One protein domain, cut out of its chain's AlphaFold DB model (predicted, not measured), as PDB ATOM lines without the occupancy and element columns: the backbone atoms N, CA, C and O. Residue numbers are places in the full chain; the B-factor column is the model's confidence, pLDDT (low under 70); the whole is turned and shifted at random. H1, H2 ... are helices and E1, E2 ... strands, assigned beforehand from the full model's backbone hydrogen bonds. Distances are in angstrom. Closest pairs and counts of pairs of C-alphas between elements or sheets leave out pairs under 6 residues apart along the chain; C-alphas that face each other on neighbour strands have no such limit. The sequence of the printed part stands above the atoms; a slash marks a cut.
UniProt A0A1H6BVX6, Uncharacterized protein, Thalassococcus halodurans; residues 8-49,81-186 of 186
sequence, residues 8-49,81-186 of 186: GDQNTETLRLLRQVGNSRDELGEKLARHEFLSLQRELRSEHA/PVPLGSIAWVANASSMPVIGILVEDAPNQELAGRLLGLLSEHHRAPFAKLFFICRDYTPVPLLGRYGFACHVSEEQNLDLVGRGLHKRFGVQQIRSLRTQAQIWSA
ATOM      1  N   GLY A   8      47.312  45.613 -26.689       53.31
ATOM      2  CA  GLY A   8      45.971  45.672 -26.093       53.31
ATOM      3  C   GLY A   8      44.847  45.288 -27.063       53.31
ATOM      4  O   GLY A   8      43.873  44.646 -26.663       53.31
ATOM      5  N   ASP A   9      44.994  45.627 -28.345       57.97
ATOM      6  CA  ASP A   9      43.925  45.463 -29.340       57.97
ATOM      7  C   ASP A   9      43.837  44.013 -29.850       57.97
ATOM      8  O   ASP A   9      42.760  43.413 -29.868       57.97
ATOM      9  N   GLN A  10      44.991  43.373 -30.088       59.69
ATOM     10  CA  GLN A  10      45.073  41.957 -30.484       59.69
ATOM     11  C   GLN A  10      44.475  41.008 -29.434       59.69
ATOM     12  O   GLN A  10      43.807  40.028 -29.770       59.69
ATOM     13  N   ASN A  11      44.660  41.310 -28.145       69.19
ATOM     14  CA  ASN A  11      44.064  40.532 -27.057       69.19
ATOM     15  C   ASN A  11      42.536  40.691 -27.013       69.19
ATOM     16  O   ASN A  11      41.818  39.732 -26.731       69.19
ATOM     17  N   THR A  12      42.023  41.878 -27.334       73.06
ATOM     18  CA  THR A  12      40.583  42.166 -27.326       73.06
ATOM     19  C   THR A  12      39.876  41.509 -28.513       73.06
ATOM     20  O   THR A  12      38.789  40.944 -28.354       73.06
ATOM     21  N   GLU A  13      40.508  41.511 -29.686       74.44
ATOM     22  CA  GLU A  13      40.037  40.807 -30.880       74.44
ATOM     23  C   GLU A  13      40.071  39.283 -30.687       74.44
ATOM     24  O   GLU A  13      39.068  38.606 -30.922       74.44
ATOM     25  N   THR A  14      41.159  38.748 -30.123       75.75
ATOM     26  CA  THR A  14      41.272  37.322 -29.777       75.75
ATOM     27  C   THR A  14      40.186  36.896 -28.784       75.75
ATOM     28  O   THR A  14      39.529  35.875 -28.978       75.75
ATOM     29  N   LEU A  15      39.916  37.696 -27.743       78.12
ATOM     30  CA  LEU A  15      38.840  37.416 -26.785       78.12
ATOM     31  C   LEU A  15      37.445  37.475 -27.423       78.12
ATOM     32  O   LEU A  15      36.570  36.693 -27.044       78.12
ATOM     33  N   ARG A  16      37.213  38.375 -28.387       81.69
ATOM     34  CA  ARG A  16      35.952  38.429 -29.147       81.69
ATOM     35  C   ARG A  16      35.766  37.189 -30.013       81.69
ATOM     36  O   ARG A  16      34.692  36.595 -29.962       81.69
ATOM     37  N   LEU A  17      36.804  36.768 -30.734       79.25
ATOM     38  CA  LEU A  17      36.779  35.552 -31.549       79.25
ATOM     39  C   LEU A  17      36.545  34.308 -30.686       79.25
ATOM     40  O   LEU A  17      35.703  33.481 -31.023       79.25
ATOM     41  N   LEU A  18      37.199  34.206 -29.525       79.25
ATOM     42  CA  LEU A  18      36.973  33.109 -28.578       79.25
ATOM     43  C   LEU A  18      35.530  33.077 -28.055       79.25
ATOM     44  O   LEU A  18      34.937  32.003 -27.971       79.25
ATOM     45  N   ARG A  19      34.934  34.238 -27.749       76.31
ATOM     46  CA  ARG A  19      33.510  34.318 -27.376       76.31
ATOM     47  C   ARG A  19      32.597  33.921 -28.528       76.31
ATOM     48  O   ARG A  19      31.635  33.198 -28.306       76.31
ATOM     49  N   GLN A  20      32.896  34.363 -29.746       78.94
ATOM     50  CA  GLN A  20      32.109  34.025 -30.927       78.94
ATOM     51  C   GLN A  20      32.143  32.517 -31.204       78.94
ATOM     52  O   GLN A  20      31.093  31.912 -31.399       78.94
ATOM     53  N   VAL A  21      33.325  31.900 -31.140       79.25
ATOM     54  CA  VAL A  21      33.489  30.446 -31.270       79.25
ATOM     55  C   VAL A  21      32.758  29.709 -30.145       79.25
ATOM     56  O   VAL A  21      32.090  28.715 -30.416       79.25
ATOM     57  N   GLY A  22      32.833  30.211 -28.907       74.50
ATOM     58  CA  GLY A  22      32.081  29.676 -27.770       74.50
ATOM     59  C   GLY A  22      30.574  29.680 -28.021       74.50
ATOM     60  O   GLY A  22      29.946  28.628 -27.980       74.50
ATOM     61  N   ASN A  23      30.016  30.831 -28.397       77.38
ATOM     62  CA  ASN A  23      28.588  30.973 -28.680       77.38
ATOM     63  C   ASN A  23      28.138  30.075 -29.843       77.38
ATOM     64  O   ASN A  23      27.111  29.410 -29.750       77.38
ATOM     65  N   SER A  24      28.920  30.005 -30.927       77.50
ATOM     66  CA  SER A  24      28.603  29.126 -32.059       77.50
ATOM     67  C   SER A  24      28.634  27.648 -31.672       77.50
ATOM     68  O   SER A  24      27.774  26.885 -32.108       77.50
ATOM     69  N   ARG A  25      29.599  27.235 -30.842       79.06
ATOM     70  CA  ARG A  25      29.682  25.865 -30.325       79.06
ATOM     71  C   ARG A  25      28.467  25.525 -29.467       79.06
ATOM     72  O   ARG A  25      27.930  24.428 -29.594       79.06
ATOM     73  N   ASP A  26      28.056  26.454 -28.617       83.25
ATOM     74  CA  ASP A  26      26.941  26.264 -27.699       83.25
ATOM     75  C   ASP A  26      25.615  26.141 -28.478       83.25
ATOM     76  O   ASP A  26      24.886  25.162 -28.309       83.25
ATOM     77  N   GLU A  27      25.372  27.017 -29.462       85.38
ATOM     78  CA  GLU A  27      24.208  26.917 -30.356       85.38
ATOM     79  C   GLU A  27      24.173  25.615 -31.172       85.38
ATOM     80  O   GLU A  27      23.113  25.009 -31.357       85.38
ATOM     81  N   LEU A  28      25.319  25.189 -31.716       88.31
ATOM     82  CA  LEU A  28      25.428  23.938 -32.471       88.31
ATOM     83  C   LEU A  28      25.166  22.728 -31.571       88.31
ATOM     84  O   LEU A  28      24.453  21.811 -31.979       88.31
ATOM     85  N   GLY A  29      25.700  22.744 -30.350       86.56
ATOM     86  CA  GLY A  29      25.503  21.690 -29.362       86.56
ATOM     87  C   GLY A  29      24.032  21.488 -29.007       86.56
ATOM     88  O   GLY A  29      23.537  20.363 -29.067       86.56
ATOM     89  N   GLU A  30      23.304  22.570 -28.729       89.81
ATOM     90  CA  GLU A  30      21.867  22.506 -28.443       89.81
ATOM     91  C   GLU A  30      21.047  21.994 -29.634       89.81
ATOM     92  O   GLU A  30      20.137  21.176 -29.467       89.81
ATOM     93  N   LYS A  31      21.372  22.442 -30.856       90.94
ATOM     94  CA  LYS A  31      20.693  21.988 -32.082       90.94
ATOM     95  C   LYS A  31      20.899  20.493 -32.320       90.94
ATOM     96  O   LYS A  31      19.933  19.799 -32.640       90.94
ATOM     97  N   LEU A  32      22.125  20.003 -32.134       91.94
ATOM     98  CA  LEU A  32      22.445  18.580 -32.244       91.94
ATOM     99  C   LEU A  32      21.696  17.770 -31.184       91.94
ATOM    100  O   LEU A  32      20.986  16.834 -31.536       91.94
ATOM    101  N   ALA A  33      21.751  18.186 -29.916       93.00
ATOM    102  CA  ALA A  33      21.041  17.505 -28.835       93.00
ATOM    103  C   ALA A  33      19.525  17.436 -29.075       93.00
ATOM    104  O   ALA A  33      18.896  16.406 -28.840       93.00
ATOM    105  N   ARG A  34      18.929  18.509 -29.612       94.25
ATOM    106  CA  ARG A  34      17.516  18.524 -30.012       94.25
ATOM    107  C   ARG A  34      17.226  17.541 -31.144       94.25
ATOM    108  O   ARG A  34      16.207  16.856 -31.095       94.25
ATOM    109  N   HIS A  35      18.084  17.469 -32.158       95.31
ATOM    110  CA  HIS A  35      17.916  16.519 -33.256       95.31
ATOM    111  C   HIS A  35      17.989  15.066 -32.762       95.31
ATOM    112  O   HIS A  35      17.112  14.261 -33.082       95.31
ATOM    113  N   GLU A  36      18.982  14.752 -31.929       94.50
ATOM    114  CA  GLU A  36      19.141  13.438 -31.299       94.50
ATOM    115  C   GLU A  36      17.933  13.079 -30.433       94.50
ATOM    116  O   GLU A  36      17.386  11.983 -30.541       94.50
ATOM    117  N   PHE A  37      17.435  14.029 -29.638       95.56
ATOM    118  CA  PHE A  37      16.249  13.817 -28.822       95.56
ATOM    119  C   PHE A  37      14.994  13.537 -29.663       95.56
ATOM    120  O   PHE A  37      14.235  12.625 -29.348       95.56
ATOM    121  N   LEU A  38      14.780  14.253 -30.771       94.56
ATOM    122  CA  LEU A  38      13.658  13.978 -31.679       94.56
ATOM    123  C   LEU A  38      13.761  12.596 -32.341       94.56
ATOM    124  O   LEU A  38      12.737  11.968 -32.620       94.56
ATOM    125  N   SER A  39      14.972  12.118 -32.621       93.06
ATOM    126  CA  SER A  39      15.206  10.751 -33.106       93.06
ATOM    127  C   SER A  39      14.879   9.718 -32.027       93.06
ATOM    128  O   SER A  39      14.063   8.832 -32.281       93.06
ATOM    129  N   LEU A  40      15.367   9.927 -30.799       93.56
ATOM    130  CA  LEU A  40      15.050   9.095 -29.634       93.56
ATOM    131  C   LEU A  40      13.538   9.003 -29.405       93.56
ATOM    132  O   LEU A  40      13.001   7.913 -29.223       93.56
ATOM    133  N   GLN A  41      12.830  10.134 -29.425       94.31
ATOM    134  CA  GLN A  41      11.384  10.162 -29.209       94.31
ATOM    135  C   GLN A  41      10.624   9.351 -30.261       94.31
ATOM    136  O   GLN A  41       9.655   8.671 -29.924       94.31
ATOM    137  N   ARG A  42      11.037   9.432 -31.532       92.25
ATOM    138  CA  ARG A  42      10.432   8.647 -32.618       92.25
ATOM    139  C   ARG A  42      10.675   7.158 -32.419       92.25
ATOM    140  O   ARG A  42       9.751   6.366 -32.571       92.25
ATOM    141  N   GLU A  43      11.889   6.795 -32.030       91.06
ATOM    142  CA  GLU A  43      12.287   5.410 -31.818       91.06
ATOM    143  C   GLU A  43      11.579   4.779 -30.613       91.06
ATOM    144  O   GLU A  43      10.981   3.715 -30.745       91.06
ATOM    145  N   LEU A  44      11.531   5.472 -29.471       90.81
ATOM    146  CA  LEU A  44      10.822   5.026 -28.265       90.81
ATOM    147  C   LEU A  44       9.302   4.921 -28.452       90.81
ATOM    148  O   LEU A  44       8.644   4.176 -27.731       90.81
ATOM    149  N   ARG A  45       8.729   5.666 -29.401       89.88
ATOM    150  CA  ARG A  45       7.305   5.570 -29.763       89.88
ATOM    151  C   ARG A  45       7.018   4.486 -30.802       89.88
ATOM    152  O   ARG A  45       5.849   4.212 -31.059       89.88
ATOM    153  N   SER A  46       8.046   3.899 -31.409       86.94
ATOM    154  CA  SER A  46       7.875   2.810 -32.367       86.94
ATOM    155  C   SER A  46       7.544   1.495 -31.656       86.94
ATOM    156  O   SER A  46       7.964   1.258 -30.523       86.94
ATOM    157  N   GLU A  47       6.850   0.587 -32.345       75.88
ATOM    158  CA  GLU A  47       6.572  -0.771 -31.843       75.88
ATOM    159  C   GLU A  47       7.849  -1.614 -31.648       75.88
ATOM    160  O   GLU A  47       7.814  -2.709 -31.084       75.88
ATOM    161  N   HIS A  48       8.994  -1.125 -32.128       77.00
ATOM    162  CA  HIS A  48      10.259  -1.849 -32.199       77.00
ATOM    163  C   HIS A  48      11.409  -1.099 -31.517       77.00
ATOM    164  O   HIS A  48      12.565  -1.331 -31.850       77.00
ATOM    165  N   ALA A  49      11.112  -0.257 -30.519       76.62
ATOM    166  CA  ALA A  49      12.092   0.581 -29.817       76.62
ATOM    167  C   ALA A  49      13.358  -0.160 -29.329       76.62
ATOM    168  O   ALA A  49      14.433   0.427 -29.252       76.62
ATOM    169  N   PRO A  81      35.159   8.314 -16.911       87.75
ATOM    170  CA  PRO A  81      34.223   9.333 -17.358       87.75
ATOM    171  C   PRO A  81      32.890   8.695 -17.754       87.75
ATOM    172  O   PRO A  81      32.849   7.694 -18.467       87.75
ATOM    173  N   VAL A  82      31.795   9.314 -17.313       91.62
ATOM    174  CA  VAL A  82      30.435   8.957 -17.726       91.62
ATOM    175  C   VAL A  82      29.942  10.020 -18.712       91.62
ATOM    176  O   VAL A  82      30.008  11.208 -18.386       91.62
ATOM    177  N   PRO A  83      29.495   9.647 -19.919       92.44
ATOM    178  CA  PRO A  83      28.941  10.593 -20.879       92.44
ATOM    179  C   PRO A  83      27.579  11.131 -20.415       92.44
ATOM    180  O   PRO A  83      26.855  10.485 -19.659       92.44
ATOM    181  N   LEU A  84      27.215  12.322 -20.892       92.06
ATOM    182  CA  LEU A  84      25.912  12.942 -20.617       92.06
ATOM    183  C   LEU A  84      24.752  12.284 -21.392       92.06
ATOM    184  O   LEU A  84      23.594  12.412 -20.991       92.06
ATOM    185  N   GLY A  85      25.076  11.589 -22.485       92.69
ATOM    186  CA  GLY A  85      24.142  11.201 -23.539       92.69
ATOM    187  C   GLY A  85      24.038  12.277 -24.623       92.69
ATOM    188  O   GLY A  85      24.166  13.468 -24.342       92.69
ATOM    189  N   SER A  86      23.818  11.861 -25.870       92.56
ATOM    190  CA  SER A  86      23.772  12.756 -27.037       92.56
ATOM    191  C   SER A  86      22.527  13.645 -27.074       92.56
ATOM    192  O   SER A  86      22.510  14.650 -27.773       92.56
ATOM    193  N   ILE A  87      21.497  13.304 -26.295       93.19
ATOM    194  CA  ILE A  87      20.222  14.027 -26.257       93.19
ATOM    195  C   ILE A  87      20.259  15.289 -25.394       93.19
ATOM    196  O   ILE A  87      19.272  16.006 -25.346       93.19
ATOM    197  N   ALA A  88      21.335  15.550 -24.656       92.94
ATOM    198  CA  ALA A  88      21.426  16.677 -23.736       92.94
ATOM    199  C   ALA A  88      22.711  17.461 -23.990       92.94
ATOM    200  O   ALA A  88      23.749  16.889 -24.324       92.94
ATOM    201  N   TRP A  89      22.643  18.776 -23.806       91.81
ATOM    202  CA  TRP A  89      23.792  19.657 -23.939       91.81
ATOM    203  C   TRP A  89      23.926  20.541 -22.701       91.81
ATOM    204  O   TRP A  89      22.948  21.103 -22.217       91.81
ATOM    205  N   VAL A  90      25.154  20.648 -22.193       91.31
ATOM    206  CA  VAL A  90      25.542  21.589 -21.138       91.31
ATOM    207  C   VAL A  90      26.965  22.072 -21.408       91.31
ATOM    208  O   VAL A  90      27.805  21.312 -21.895       91.31
ATOM    209  N   ALA A  91      27.273  23.307 -21.017       85.81
ATOM    210  CA  ALA A  91      28.610  23.875 -21.196       85.81
ATOM    211  C   ALA A  91      29.700  23.140 -20.386       85.81
ATOM    212  O   ALA A  91      30.852  23.076 -20.819       85.81
ATOM    213  N   ASN A  92      29.348  22.579 -19.220       87.31
ATOM    214  CA  ASN A  92      30.269  21.842 -18.350       87.31
ATOM    215  C   ASN A  92      29.627  20.564 -17.779       87.31
ATOM    216  O   ASN A  92      29.061  20.563 -16.687       87.31
ATOM    217  N   ALA A  93      29.746  19.455 -18.511       88.25
ATOM    218  CA  ALA A  93      29.240  18.151 -18.067       88.25
ATOM    219  C   ALA A  93      30.135  17.494 -16.995       88.25
ATOM    220  O   ALA A  93      29.695  16.613 -16.251       88.25
ATOM    221  N   SER A  94      31.401  17.912 -16.897       86.81
ATOM    222  CA  SER A  94      32.392  17.298 -16.008       86.81
ATOM    223  C   SER A  94      32.023  17.457 -14.534       86.81
ATOM    224  O   SER A  94      32.185  16.507 -13.770       86.81
ATOM    225  N   SER A  95      31.467  18.611 -14.154       88.31
ATOM    226  CA  SER A  95      31.050  18.923 -12.779       88.31
ATOM    227  C   SER A  95      29.713  18.305 -12.366       88.31
ATOM    228  O   SER A  95      29.342  18.397 -11.199       88.31
ATOM    229  N   MET A  96      28.966  17.705 -13.295       92.94
ATOM    230  CA  MET A  96      27.668  17.115 -12.969       92.94
ATOM    231  C   MET A  96      27.837  15.833 -12.139       92.94
ATOM    232  O   MET A  96      28.775  15.061 -12.390       92.94
ATOM    233  N   PRO A  97      26.927  15.558 -11.189       94.88
ATOM    234  CA  PRO A  97      26.929  14.297 -10.462       94.88
ATOM    235  C   PRO A  97      26.595  13.138 -11.406       94.88
ATOM    236  O   PRO A  97      25.953  13.324 -12.441       94.88
ATOM    237  N   VAL A  98      27.024  11.929 -11.047       96.38
ATOM    238  CA  VAL A  98      26.635  10.703 -11.753       96.38
ATOM    239  C   VAL A  98      25.528  10.015 -10.959       96.38
ATOM    240  O   VAL A  98      25.705   9.707  -9.778       96.38
ATOM    241  N   ILE A  99      24.391   9.770 -11.609       97.06
ATOM    242  CA  ILE A  99      23.238   9.091 -11.014       97.06
ATOM    243  C   ILE A  99      23.013   7.766 -11.731       97.06
ATOM    244  O   ILE A  99      22.872   7.720 -12.951       97.06
ATOM    245  N   GLY A 100      22.961   6.692 -10.948       96.81
ATOM    246  CA  GLY A 100      22.566   5.372 -11.399       96.81
ATOM    247  C   GLY A 100      21.054   5.293 -11.606       96.81
ATOM    248  O   GLY A 100      20.289   5.711 -10.739       96.81
ATOM    249  N   ILE A 101      20.619   4.727 -12.725       97.62
ATOM    250  CA  ILE A 101      19.214   4.455 -13.027       97.62
ATOM    251  C   ILE A 101      19.058   2.948 -13.171       97.62
ATOM    252  O   ILE A 101      19.534   2.364 -14.142       97.62
ATOM    253  N   LEU A 102      18.409   2.313 -12.198       96.56
ATOM    254  CA  LEU A 102      18.065   0.901 -12.280       96.56
ATOM    255  C   LEU A 102      16.914   0.728 -13.268       96.56
ATOM    256  O   LEU A 102      15.819   1.232 -13.037       96.56
ATOM    257  N   VAL A 103      17.174   0.001 -14.347       94.88
ATOM    258  CA  VAL A 103      16.181  -0.404 -15.335       94.88
ATOM    259  C   VAL A 103      15.660  -1.775 -14.931       94.88
ATOM    260  O   VAL A 103      16.329  -2.786 -15.146       94.88
ATOM    261  N   GLU A 104      14.499  -1.795 -14.280       91.50
ATOM    262  CA  GLU A 104      13.823  -3.039 -13.917       91.50
ATOM    263  C   GLU A 104      13.116  -3.686 -15.108       91.50
ATOM    264  O   GLU A 104      12.675  -2.993 -16.028       91.50
ATOM    265  N   ASP A 105      12.931  -5.004 -15.023       88.25
ATOM    266  CA  ASP A 105      12.179  -5.770 -16.011       88.25
ATOM    267  C   ASP A 105      10.749  -5.226 -16.138       88.25
ATOM    268  O   ASP A 105      10.007  -5.085 -15.156       88.25
ATOM    269  N   ALA A 106      10.368  -4.888 -17.366       88.69
ATOM    270  CA  ALA A 106       9.043  -4.403 -17.720       88.69
ATOM    271  C   ALA A 106       8.746  -4.740 -19.188       88.69
ATOM    272  O   ALA A 106       9.677  -4.868 -19.985       88.69
ATOM    273  N   PRO A 107       7.464  -4.846 -19.586       90.56
ATOM    274  CA  PRO A 107       7.099  -4.964 -20.992       90.56
ATOM    275  C   PRO A 107       7.679  -3.808 -21.814       90.56
ATOM    276  O   PRO A 107       7.665  -2.662 -21.364       90.56
ATOM    277  N   ASN A 108       8.119  -4.088 -23.045       89.62
ATOM    278  CA  ASN A 108       8.784  -3.109 -23.915       89.62
ATOM    279  C   ASN A 108       8.040  -1.768 -23.997       89.62
ATOM    280  O   ASN A 108       8.643  -0.715 -23.835       89.62
ATOM    281  N   GLN A 109       6.722  -1.775 -24.186       89.50
ATOM    282  CA  GLN A 109       5.959  -0.531 -24.294       89.50
ATOM    283  C   GLN A 109       5.996   0.305 -23.002       89.50
ATOM    284  O   GLN A 109       6.114   1.530 -23.049       89.50
ATOM    285  N   GLU A 110       5.939  -0.352 -21.845       92.62
ATOM    286  CA  GLU A 110       6.021   0.314 -20.548       92.62
ATOM    287  C   GLU A 110       7.438   0.838 -20.283       92.62
ATOM    288  O   GLU A 110       7.609   1.990 -19.878       92.62
ATOM    289  N   LEU A 111       8.460   0.026 -20.567       93.31
ATOM    290  CA  LEU A 111       9.860   0.427 -20.460       93.31
ATOM    291  C   LEU A 111      10.162   1.641 -21.348       93.31
ATOM    292  O   LEU A 111      10.777   2.606 -20.889       93.31
ATOM    293  N   ALA A 112       9.680   1.625 -22.592       93.62
ATOM    294  CA  ALA A 112       9.834   2.733 -23.525       93.62
ATOM    295  C   ALA A 112       9.171   4.014 -23.004       93.62
ATOM    296  O   ALA A 112       9.783   5.080 -23.049       93.62
ATOM    297  N   GLY A 113       7.961   3.913 -22.441       93.75
ATOM    298  CA  GLY A 113       7.273   5.044 -21.815       93.75
ATOM    299  C   GLY A 113       8.040   5.626 -20.622       93.75
ATOM    300  O   GLY A 113       8.196   6.844 -20.523       93.75
ATOM    301  N   ARG A 114       8.578   4.769 -19.744       95.00
ATOM    302  CA  ARG A 114       9.376   5.197 -18.583       95.00
ATOM    303  C   ARG A 114      10.688   5.866 -19.003       95.00
ATOM    304  O   ARG A 114      11.019   6.934 -18.485       95.00
ATOM    305  N   LEU A 115      11.410   5.277 -19.960       95.75
ATOM    306  CA  LEU A 115      12.628   5.866 -20.523       95.75
ATOM    307  C   LEU A 115      12.329   7.200 -21.203       95.75
ATOM    308  O   LEU A 115      13.042   8.170 -20.968       95.75
ATOM    309  N   LEU A 116      11.250   7.283 -21.984       95.31
ATOM    310  CA  LEU A 116      10.839   8.522 -22.633       95.31
ATOM    311  C   LEU A 116      10.576   9.626 -21.606       95.31
ATOM    312  O   LEU A 116      11.025  10.750 -21.813       95.31
ATOM    313  N   GLY A 117       9.894   9.316 -20.500       94.69
ATOM    314  CA  GLY A 117       9.658  10.270 -19.415       94.69
ATOM    315  C   GLY A 117      10.963  10.794 -18.809       94.69
ATOM    316  O   GLY A 117      11.202  12.000 -18.813       94.69
ATOM    317  N   LEU A 118      11.843   9.891 -18.366       95.88
ATOM    318  CA  LEU A 118      13.136  10.254 -17.774       95.88
ATOM    319  C   LEU A 118      14.011  11.069 -18.736       95.88
ATOM    320  O   LEU A 118      14.571  12.096 -18.358       95.88
ATOM    321  N   LEU A 119      14.138  10.609 -19.980       96.31
ATOM    322  CA  LEU A 119      15.004  11.226 -20.981       96.31
ATOM    323  C   LEU A 119      14.440  12.559 -21.487       96.31
ATOM    324  O   LEU A 119      15.217  13.428 -21.873       96.31
ATOM    325  N   SER A 120      13.118  12.758 -21.436       96.00
ATOM    326  CA  SER A 120      12.499  14.058 -21.727       96.00
ATOM    327  C   SER A 120      12.832  15.099 -20.664       96.00
ATOM    328  O   SER A 120      13.188  16.225 -21.010       96.00
ATOM    329  N   GLU A 121      12.773  14.724 -19.385       95.12
ATOM    330  CA  GLU A 121      13.193  15.607 -18.291       95.12
ATOM    331  C   GLU A 121      14.693  15.909 -18.373       95.12
ATOM    332  O   GLU A 121      15.100  17.066 -18.287       95.12
ATOM    333  N   HIS A 122      15.516  14.887 -18.639       95.38
ATOM    334  CA  HIS A 122      16.960  15.057 -18.813       95.38
ATOM    335  C   HIS A 122      17.319  15.948 -20.009       95.38
ATOM    336  O   HIS A 122      18.208  16.783 -19.894       95.38
ATOM    337  N   HIS A 123      16.616  15.828 -21.140       95.19
ATOM    338  CA  HIS A 123      16.798  16.723 -22.288       95.19
ATOM    339  C   HIS A 123      16.436  18.173 -21.944       95.19
ATOM    340  O   HIS A 123      17.156  19.100 -22.311       95.19
ATOM    341  N   ARG A 124      15.313  18.374 -21.241       94.00
ATOM    342  CA  ARG A 124      14.799  19.707 -20.904       94.00
ATOM    343  C   ARG A 124      15.678  20.429 -19.886       94.00
ATOM    344  O   ARG A 124      15.903  21.629 -20.023       94.00
ATOM    345  N   ALA A 125      16.106  19.722 -18.847       93.62
ATOM    346  CA  ALA A 125      16.899  20.263 -17.756       93.62
ATOM    347  C   ALA A 125      17.916  19.207 -17.294       93.62
ATOM    348  O   ALA A 125      17.652  18.480 -16.332       93.62
ATOM    349  N   PRO A 126      19.082  19.105 -17.961       92.88
ATOM    350  CA  PRO A 126      20.092  18.117 -17.606       92.88
ATOM    351  C   PRO A 126      20.543  18.305 -16.154       92.88
ATOM    352  O   PRO A 126      21.103  19.340 -15.792       92.88
ATOM    353  N   PHE A 127      20.311  17.297 -15.312       92.06
ATOM    354  CA  PHE A 127      20.563  17.372 -13.865       92.06
ATOM    355  C   PHE A 127      21.704  16.459 -13.398       92.06
ATOM    356  O   PHE A 127      22.290  16.687 -12.339       92.06
ATOM    357  N   ALA A 128      22.046  15.433 -14.180       95.19
ATOM    358  CA  ALA A 128      23.138  14.512 -13.885       95.19
ATOM    359  C   ALA A 128      23.655  13.813 -15.147       95.19
ATOM    360  O   ALA A 128      22.995  13.790 -16.178       95.19
ATOM    361  N   LYS A 129      24.813  13.165 -15.039       96.25
ATOM    362  CA  LYS A 129      25.225  12.118 -15.977       96.25
ATOM    363  C   LYS A 129      24.513  10.823 -15.591       96.25
ATOM    364  O   LYS A 129      24.691  10.335 -14.474       96.25
ATOM    365  N   LEU A 130      23.691  10.294 -16.490       97.00
ATOM    366  CA  LEU A 130      22.895   9.097 -16.231       97.00
ATOM    367  C   LEU A 130      23.715   7.839 -16.530       97.00
ATOM    368  O   LEU A 130      24.245   7.680 -17.629       97.00
ATOM    369  N   PHE A 131      23.803   6.945 -15.549       96.88
ATOM    370  CA  PHE A 131      24.428   5.634 -15.683       96.88
ATOM    371  C   PHE A 131      23.358   4.552 -15.528       96.88
ATOM    372  O   PHE A 131      22.789   4.388 -14.452       96.88
ATOM    373  N   PHE A 132      23.060   3.804 -16.582       97.06
ATOM    374  CA  PHE A 132      21.981   2.819 -16.553       97.06
ATOM    375  C   PHE A 132      22.465   1.470 -16.016       97.06
ATOM    376  O   PHE A 132      23.508   0.962 -16.414       97.06
ATOM    377  N   ILE A 133      21.698   0.880 -15.106       95.56
ATOM    378  CA  ILE A 133      21.932  -0.456 -14.559       95.56
ATOM    379  C   ILE A 133      20.810  -1.333 -15.093       95.56
ATOM    380  O   ILE A 133      19.675  -1.227 -14.635       95.56
ATOM    381  N   CYS A 134      21.105  -2.149 -16.094       93.88
ATOM    382  CA  CYS A 134      20.111  -2.947 -16.797       93.88
ATOM    383  C   CYS A 134      20.077  -4.365 -16.225       93.88
ATOM    384  O   CYS A 134      21.125  -4.968 -15.986       93.88
ATOM    385  N   ARG A 135      18.873  -4.888 -15.978       90.25
ATOM    386  CA  ARG A 135      18.684  -6.291 -15.581       90.25
ATOM    387  C   ARG A 135      18.870  -7.251 -16.747       90.25
ATOM    388  O   ARG A 135      19.371  -8.350 -16.548       90.25
ATOM    389  N   ASP A 136      18.564  -6.790 -17.952       89.12
ATOM    390  CA  ASP A 136      18.747  -7.521 -19.194       89.12
ATOM    391  C   ASP A 136      19.476  -6.668 -20.250       89.12
ATOM    392  O   ASP A 136      19.875  -5.522 -20.018       89.12
ATOM    393  N   TYR A 137      19.673  -7.249 -21.433       89.69
ATOM    394  CA  TYR A 137      20.300  -6.568 -22.565       89.69
ATOM    395  C   TYR A 137      19.306  -5.778 -23.427       89.69
ATOM    396  O   TYR A 137      19.733  -5.061 -24.327       89.69
ATOM    397  N   THR A 138      18.001  -5.866 -23.162       89.38
ATOM    398  CA  THR A 138      16.943  -5.265 -23.987       89.38
ATOM    399  C   THR A 138      17.126  -3.754 -24.216       89.38
ATOM    400  O   THR A 138      17.078  -3.318 -25.368       89.38
ATOM    401  N   PRO A 139      17.393  -2.915 -23.192       91.06
ATOM    402  CA  PRO A 139      17.554  -1.473 -23.389       91.06
ATOM    403  C   PRO A 139      18.950  -1.070 -23.888       91.06
ATOM    404  O   PRO A 139      19.134   0.064 -24.329       91.06
ATOM    405  N   VAL A 140      19.944  -1.963 -23.818       91.19
ATOM    406  CA  VAL A 140      21.361  -1.643 -24.062       91.19
ATOM    407  C   VAL A 140      21.619  -1.058 -25.459       91.19
ATOM    408  O   VAL A 140      22.306  -0.039 -25.533       91.19
ATOM    409  N   PRO A 141      21.071  -1.604 -26.564       90.00
ATOM    410  CA  PRO A 141      21.315  -1.071 -27.906       90.00
ATOM    411  C   PRO A 141      20.807   0.358 -28.069       90.00
ATOM    412  O   PRO A 141      21.509   1.205 -28.619       90.00
ATOM    413  N   LEU A 142      19.607   0.632 -27.549       91.81
ATOM    414  CA  LEU A 142      19.021   1.966 -27.561       91.81
ATOM    415  C   LEU A 142      19.908   2.930 -26.763       91.81
ATOM    416  O   LEU A 142      20.334   3.955 -27.285       91.81
ATOM    417  N   LEU A 143      20.235   2.587 -25.516       93.19
ATOM    418  CA  LEU A 143      21.062   3.431 -24.648       93.19
ATOM    419  C   LEU A 143      22.447   3.703 -25.258       93.19
ATOM    420  O   LEU A 143      22.925   4.836 -25.215       93.19
ATOM    421  N   GLY A 144      23.054   2.687 -25.873       89.88
ATOM    422  CA  GLY A 144      24.333   2.794 -26.569       89.88
ATOM    423  C   GLY A 144      24.286   3.724 -27.783       89.88
ATOM    424  O   GLY A 144      25.177   4.560 -27.925       89.88
ATOM    425  N   ARG A 145      23.233   3.649 -28.618       90.19
ATOM    426  CA  ARG A 145      23.038   4.555 -29.772       90.19
ATOM    427  C   ARG A 145      23.041   6.027 -29.362       90.19
ATOM    428  O   ARG A 145      23.653   6.845 -30.040       90.19
ATOM    429  N   TYR A 146      22.415   6.347 -28.230       93.19
ATOM    430  CA  TYR A 146      22.346   7.713 -27.699       93.19
ATOM    431  C   TYR A 146      23.491   8.054 -26.731       93.19
ATOM    432  O   TYR A 146      23.432   9.052 -26.011       93.19
ATOM    433  N   GLY A 147      24.555   7.246 -26.709       91.44
ATOM    434  CA  GLY A 147      25.793   7.549 -25.995       91.44
ATOM    435  C   GLY A 147      25.671   7.528 -24.472       91.44
ATOM    436  O   GLY A 147      26.435   8.219 -23.800       91.44
ATOM    437  N   PHE A 148      24.723   6.776 -23.914       95.25
ATOM    438  CA  PHE A 148      24.617   6.581 -22.472       95.25
ATOM    439  C   PHE A 148      25.530   5.455 -21.990       95.25
ATOM    440  O   PHE A 148      25.684   4.425 -22.648       95.25
ATOM    441  N   ALA A 149      26.101   5.620 -20.795       93.88
ATOM    442  CA  ALA A 149      26.777   4.516 -20.127       93.88
ATOM    443  C   ALA A 149      25.744   3.562 -19.527       93.88
ATOM    444  O   ALA A 149      24.804   3.991 -18.854       93.88
ATOM    445  N   CYS A 150      25.952   2.266 -19.735       93.69
ATOM    446  CA  CYS A 150      25.141   1.227 -19.130       93.69
ATOM    447  C   CYS A 150      26.003   0.072 -18.615       93.69
ATOM    448  O   CYS A 150      27.122  -0.161 -19.078       93.69
ATOM    449  N   HIS A 151      25.471  -0.647 -17.635       92.00
ATOM    450  CA  HIS A 151      26.031  -1.874 -17.097       92.00
ATOM    451  C   HIS A 151      24.909  -2.891 -16.934       92.00
ATOM    452  O   HIS A 151      23.907  -2.600 -16.281       92.00
ATOM    453  N   VAL A 152      25.087  -4.077 -17.508       90.31
ATOM    454  CA  VAL A 152      24.165  -5.195 -17.296       90.31
ATOM    455  C   VAL A 152      24.594  -5.945 -16.042       90.31
ATOM    456  O   VAL A 152      25.758  -6.331 -15.926       90.31
ATOM    457  N   SER A 153      23.672  -6.114 -15.094       86.50
ATOM    458  CA  SER A 153      23.941  -6.755 -13.807       86.50
ATOM    459  C   SER A 153      22.762  -7.598 -13.334       86.50
ATOM    460  O   SER A 153      21.720  -7.080 -12.919       86.50
ATOM    461  N   GLU A 154      22.987  -8.908 -13.278       82.62
ATOM    462  CA  GLU A 154      22.071  -9.877 -12.664       82.62
ATOM    463  C   GLU A 154      22.105  -9.820 -11.122       82.62
ATOM    464  O   GLU A 154      21.183 -10.293 -10.461       82.62
ATOM    465  N   GLU A 155      23.132  -9.191 -10.527       84.50
ATOM    466  CA  GLU A 155      23.296  -9.076  -9.071       84.50
ATOM    467  C   GLU A 155      22.134  -8.307  -8.426       84.50
ATOM    468  O   GLU A 155      21.923  -7.117  -8.688       84.50
ATOM    469  N   GLN A 156      21.383  -8.971  -7.548       83.00
ATOM    470  CA  GLN A 156      20.236  -8.379  -6.858       83.00
ATOM    471  C   GLN A 156      20.657  -7.506  -5.673       83.00
ATOM    472  O   GLN A 156      19.921  -6.593  -5.296       83.00
ATOM    473  N   ASN A 157      21.849  -7.734  -5.116       87.19
ATOM    474  CA  ASN A 157      22.400  -6.926  -4.041       87.19
ATOM    475  C   ASN A 157      22.855  -5.548  -4.555       87.19
ATOM    476  O   ASN A 157      24.014  -5.330  -4.918       87.19
ATOM    477  N   LEU A 158      21.925  -4.591  -4.531       86.56
ATOM    478  CA  LEU A 158      22.157  -3.202  -4.936       86.56
ATOM    479  C   LEU A 158      23.278  -2.520  -4.150       86.56
ATOM    480  O   LEU A 158      23.907  -1.598  -4.659       86.56
ATOM    481  N   ASP A 159      23.557  -2.989  -2.941       88.81
ATOM    482  CA  ASP A 159      24.591  -2.447  -2.074       88.81
ATOM    483  C   ASP A 159      25.998  -2.793  -2.593       88.81
ATOM    484  O   ASP A 159      26.926  -1.981  -2.549       88.81
ATOM    485  N   LEU A 160      26.158  -3.998  -3.147       88.81
ATOM    486  CA  LEU A 160      27.382  -4.419  -3.825       88.81
ATOM    487  C   LEU A 160      27.560  -3.672  -5.154       88.81
ATOM    488  O   LEU A 160      28.635  -3.122  -5.410       88.81
ATOM    489  N   VAL A 161      26.493  -3.608  -5.959       88.88
ATOM    490  CA  VAL A 161      26.482  -2.908  -7.254       88.88
ATOM    491  C   VAL A 161      26.793  -1.423  -7.064       88.88
ATOM    492  O   VAL A 161      27.704  -0.897  -7.702       88.88
ATOM    493  N   GLY A 162      26.107  -0.757  -6.133       90.50
ATOM    494  CA  GLY A 162      26.300   0.655  -5.817       90.50
ATOM    495  C   GLY A 162      27.724   0.969  -5.378       90.50
ATOM    496  O   GLY A 162      28.355   1.856  -5.949       90.50
ATOM    497  N   ARG A 163      28.301   0.179  -4.460       90.44
ATOM    498  CA  ARG A 163      29.709   0.344  -4.054       90.44
ATOM    499  C   ARG A 163      30.686   0.158  -5.217       90.44
ATOM    500  O   ARG A 163      31.672   0.894  -5.303       90.44
ATOM    501  N   GLY A 164      30.442  -0.812  -6.101       88.69
ATOM    502  CA  GLY A 164      31.268  -1.043  -7.289       88.69
ATOM    503  C   GLY A 164      31.213   0.127  -8.274       88.69
ATOM    504  O   GLY A 164      32.251   0.637  -8.704       88.69
ATOM    505  N   LEU A 165      30.005   0.602  -8.578       91.00
ATOM    506  CA  LEU A 165      29.778   1.717  -9.494       91.00
ATOM    507  C   LEU A 165      30.258   3.054  -8.929       91.00
ATOM    508  O   LEU A 165      30.809   3.862  -9.673       91.00
ATOM    509  N   HIS A 166      30.122   3.280  -7.624       92.88
ATOM    510  CA  HIS A 166      30.672   4.459  -6.965       92.88
ATOM    511  C   HIS A 166      32.188   4.534  -7.130       92.88
ATOM    512  O   HIS A 166      32.716   5.540  -7.598       92.88
ATOM    513  N   LYS A 167      32.893   3.437  -6.836       88.69
ATOM    514  CA  LYS A 167      34.354   3.381  -6.965       88.69
ATOM    515  C   LYS A 167      34.830   3.577  -8.404       88.69
ATOM    516  O   LYS A 167      35.849   4.221  -8.618       88.69
ATOM    517  N   ARG A 168      34.125   2.999  -9.383       89.50
ATOM    518  CA  ARG A 168      34.581   2.969 -10.781       89.50
ATOM    519  C   ARG A 168      34.107   4.156 -11.615       89.50
ATOM    520  O   ARG A 168      34.854   4.608 -12.473       89.50
ATOM    521  N   PHE A 169      32.897   4.648 -11.371       90.56
ATOM    522  CA  PHE A 169      32.221   5.664 -12.187       90.56
ATOM    523  C   PHE A 169      31.740   6.875 -11.377       90.56
ATOM    524  O   PHE A 169      31.174   7.803 -11.945       90.56
ATOM    525  N   GLY A 170      31.960   6.895 -10.058       91.56
ATOM    526  CA  GLY A 170      31.565   8.020  -9.210       91.56
ATOM    527  C   GLY A 170      30.052   8.145  -9.039       91.56
ATOM    528  O   GLY A 170      29.566   9.240  -8.763       91.56
ATOM    529  N   VAL A 171      29.300   7.051  -9.219       94.62
ATOM    530  CA  VAL A 171      27.850   7.025  -8.976       94.62
ATOM    531  C   VAL A 171      27.575   7.398  -7.519       94.62
ATOM    532  O   VAL A 171      28.094   6.762  -6.603       94.62
ATOM    533  N   GLN A 172      26.778   8.444  -7.303       95.56
ATOM    534  CA  GLN A 172      26.466   8.957  -5.961       95.56
ATOM    535  C   GLN A 172      25.171   8.375  -5.393       95.56
ATOM    536  O   GLN A 172      25.033   8.212  -4.187       95.56
ATOM    537  N   GLN A 173      24.219   8.054  -6.265       96.38
ATOM    538  CA  GLN A 173      22.919   7.500  -5.900       96.38
ATOM    539  C   GLN A 173      22.435   6.567  -7.004       96.38
ATOM    540  O   GLN A 173      22.776   6.772  -8.170       96.38
ATOM    541  N   ILE A 174      21.614   5.583  -6.648       96.31
ATOM    542  CA  ILE A 174      20.860   4.779  -7.613       96.31
ATOM    543  C   ILE A 174      19.375   5.037  -7.384       96.31
ATOM    544  O   ILE A 174      18.899   5.028  -6.245       96.31
ATOM    545  N   ARG A 175      18.644   5.258  -8.475       96.75
ATOM    546  CA  ARG A 175      17.195   5.441  -8.484       96.75
ATOM    547  C   ARG A 175      16.517   4.374  -9.326       96.75
ATOM    548  O   ARG A 175      17.057   3.943 -10.339       96.75
ATOM    549  N   SER A 176      15.328   3.973  -8.904       95.94
ATOM    550  CA  SER A 176      14.446   3.105  -9.687       95.94
ATOM    551  C   SER A 176      13.903   3.864 -10.898       95.94
ATOM    552  O   SER A 176      13.372   4.963 -10.734       95.94
ATOM    553  N   LEU A 177      13.985   3.289 -12.101       96.00
ATOM    554  CA  LEU A 177      13.316   3.851 -13.276       96.00
ATOM    555  C   LEU A 177      11.791   3.775 -13.118       96.00
ATOM    556  O   LEU A 177      11.076   4.687 -13.529       96.00
ATOM    557  N   ARG A 178      11.290   2.696 -12.506       94.25
ATOM    558  CA  ARG A 178       9.861   2.493 -12.252       94.25
ATOM    559  C   ARG A 178       9.265   3.497 -11.267       94.25
ATOM    560  O   ARG A 178       8.213   4.058 -11.547       94.25
ATOM    561  N   THR A 179       9.873   3.660 -10.092       93.56
ATOM    562  CA  THR A 179       9.273   4.431  -8.986       93.56
ATOM    563  C   THR A 179       9.922   5.790  -8.772       93.56
ATOM    564  O   THR A 179       9.426   6.564  -7.961       93.56
ATOM    565  N   GLN A 180      11.046   6.073  -9.442       91.62
ATOM    566  CA  GLN A 180      11.890   7.263  -9.239       91.62
ATOM    567  C   GLN A 180      12.491   7.378  -7.828       91.62
ATOM    568  O   GLN A 180      13.250   8.313  -7.541       91.62
ATOM    569  N   ALA A 181      12.192   6.413  -6.953       94.06
ATOM    570  CA  ALA A 181      12.682   6.369  -5.593       94.06
ATOM    571  C   ALA A 181      14.191   6.148  -5.589       94.06
ATOM    572  O   ALA A 181      14.731   5.368  -6.379       94.06
ATOM    573  N   GLN A 182      14.866   6.822  -4.664       96.06
ATOM    574  CA  GLN A 182      16.252   6.527  -4.347       96.06
ATOM    575  C   GLN A 182      16.307   5.186  -3.619       96.06
ATOM    576  O   GLN A 182      15.726   5.030  -2.549       96.06
ATOM    577  N   ILE A 183      16.995   4.223  -4.225       94.88
ATOM    578  CA  ILE A 183      17.124   2.856  -3.709       94.88
ATOM    579  C   ILE A 183      18.505   2.598  -3.103       94.88
ATOM    580  O   ILE A 183      18.682   1.621  -2.386       94.88
ATOM    581  N   TRP A 184      19.478   3.472  -3.376       95.50
ATOM    582  CA  TRP A 184      20.827   3.402  -2.819       95.50
ATOM    583  C   TRP A 184      21.516   4.778  -2.837       95.50
ATOM    584  O   TRP A 184      21.230   5.599  -3.713       95.50
ATOM    585  N   SER A 185      22.436   5.010  -1.895       94.31
ATOM    586  CA  SER A 185      23.311   6.191  -1.800       94.31
ATOM    587  C   SER A 185      24.713   5.777  -1.358       94.31
ATOM    588  O   SER A 185      24.839   4.854  -0.551       94.31
ATOM    589  N   ALA A 186      25.728   6.476  -1.873       86.31
ATOM    590  CA  ALA A 186      27.122   6.362  -1.439       86.31
ATOM    591  C   ALA A 186      27.358   6.982  -0.056       86.31
ATOM    592  O   ALA A 186      26.610   7.929   0.290       86.31
TER     593      ALA A 186
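This is residues 8 to 49 and 81 to 186 of the 186 residues of an uncharacterized protein of Thalassococcus halodurans (UniProt A0A1H6BVX6). A strongly twisted sheet of five strands has H2 and H3 over one face and H4 over the other. The long helix H1 packs on H2 with its residues 33 to 44, and at its other end residues 8 to 21 stick out as a free arm. The printed part has 148 residues, with four named helices and five named strands in the order H1 E1 H2 E2 H3 E3 H4 E4 E5; the class is mixed, helices and strands. The sheet runs E3 E2 E1 E4 E5 and is mixed, with E5 antiparallel to E4. The whole is only just loose, close to compact, with a radius of gyration of the C-alphas of 17.9 A, and elongated, spanning 63 by 37 by 22 A.

Start with H1, residues 8 to 44, which touches H2, residues 108 to 124, with residues 33 to 44 alone; their closest C-alphas, of Leu 44 and Ala 112, are 5.4 A apart. The two run opposite ways at a shallow tilt of 19 degrees. Look next at E1, residues 98 to 103, and its parallel neighbours: E2, residues 129 to 134, with N 101 and O 131 at 2.8 A, and E4, residues 171 to 176, with N 102 and O 175 at 2.8 A. E3, residues 149 to 152, is an edge strand parallel to E2, with N 134 and O 151 at 2.8 A. E4 and E5, residues 182 to 185, form a hairpin, with N 174 and O 184 at 3.0 A. H3, residues 140 to 145, lies over E3 at a height over the sheet of 9.1 A. H4, residues 158 to 169, is on the opposite face from H3, over E1 and E4 at a height of 8.1 A. These are three layers, helices on both faces of a sheet. E1, H2, E2 and E2, H3, E3 are strand-helix-strand units, parallel neighbours with a helix between, and E3, H4, E4 is a split one, with E2 and E1 between its strands; the three crossovers are right-handed. Every O i to N i+4 pair in H1, H2, H3 and H4 is within hydrogen-bond range.

Find C-alpha 8 at (45.971, 45.672, -26.093); from there H1 runs 53.8 A to C-alpha 44 at (10.822, 5.026, -28.265). Residues 81 to 97 hold no named element, and E1 then covers 15.7 A. H2 measures 23.8 A, E2 15.9 A, H4 15.2 A and E4 14.0 A. E5 ends at C-alpha 185, at (23.311, 6.191, -1.800).

The two C-alphas farthest apart, of Gly 8 and Pro 107, are 64.0 A apart. Residues 50 to 80 are not printed, and C-alphas 49 and 81 stand 26.9 A apart across this cut, in the link from H1 to E1. The links that are printed whole are tight. The mean pLDDT of the printed part is 89.5; residues 8 to 11 are under 70.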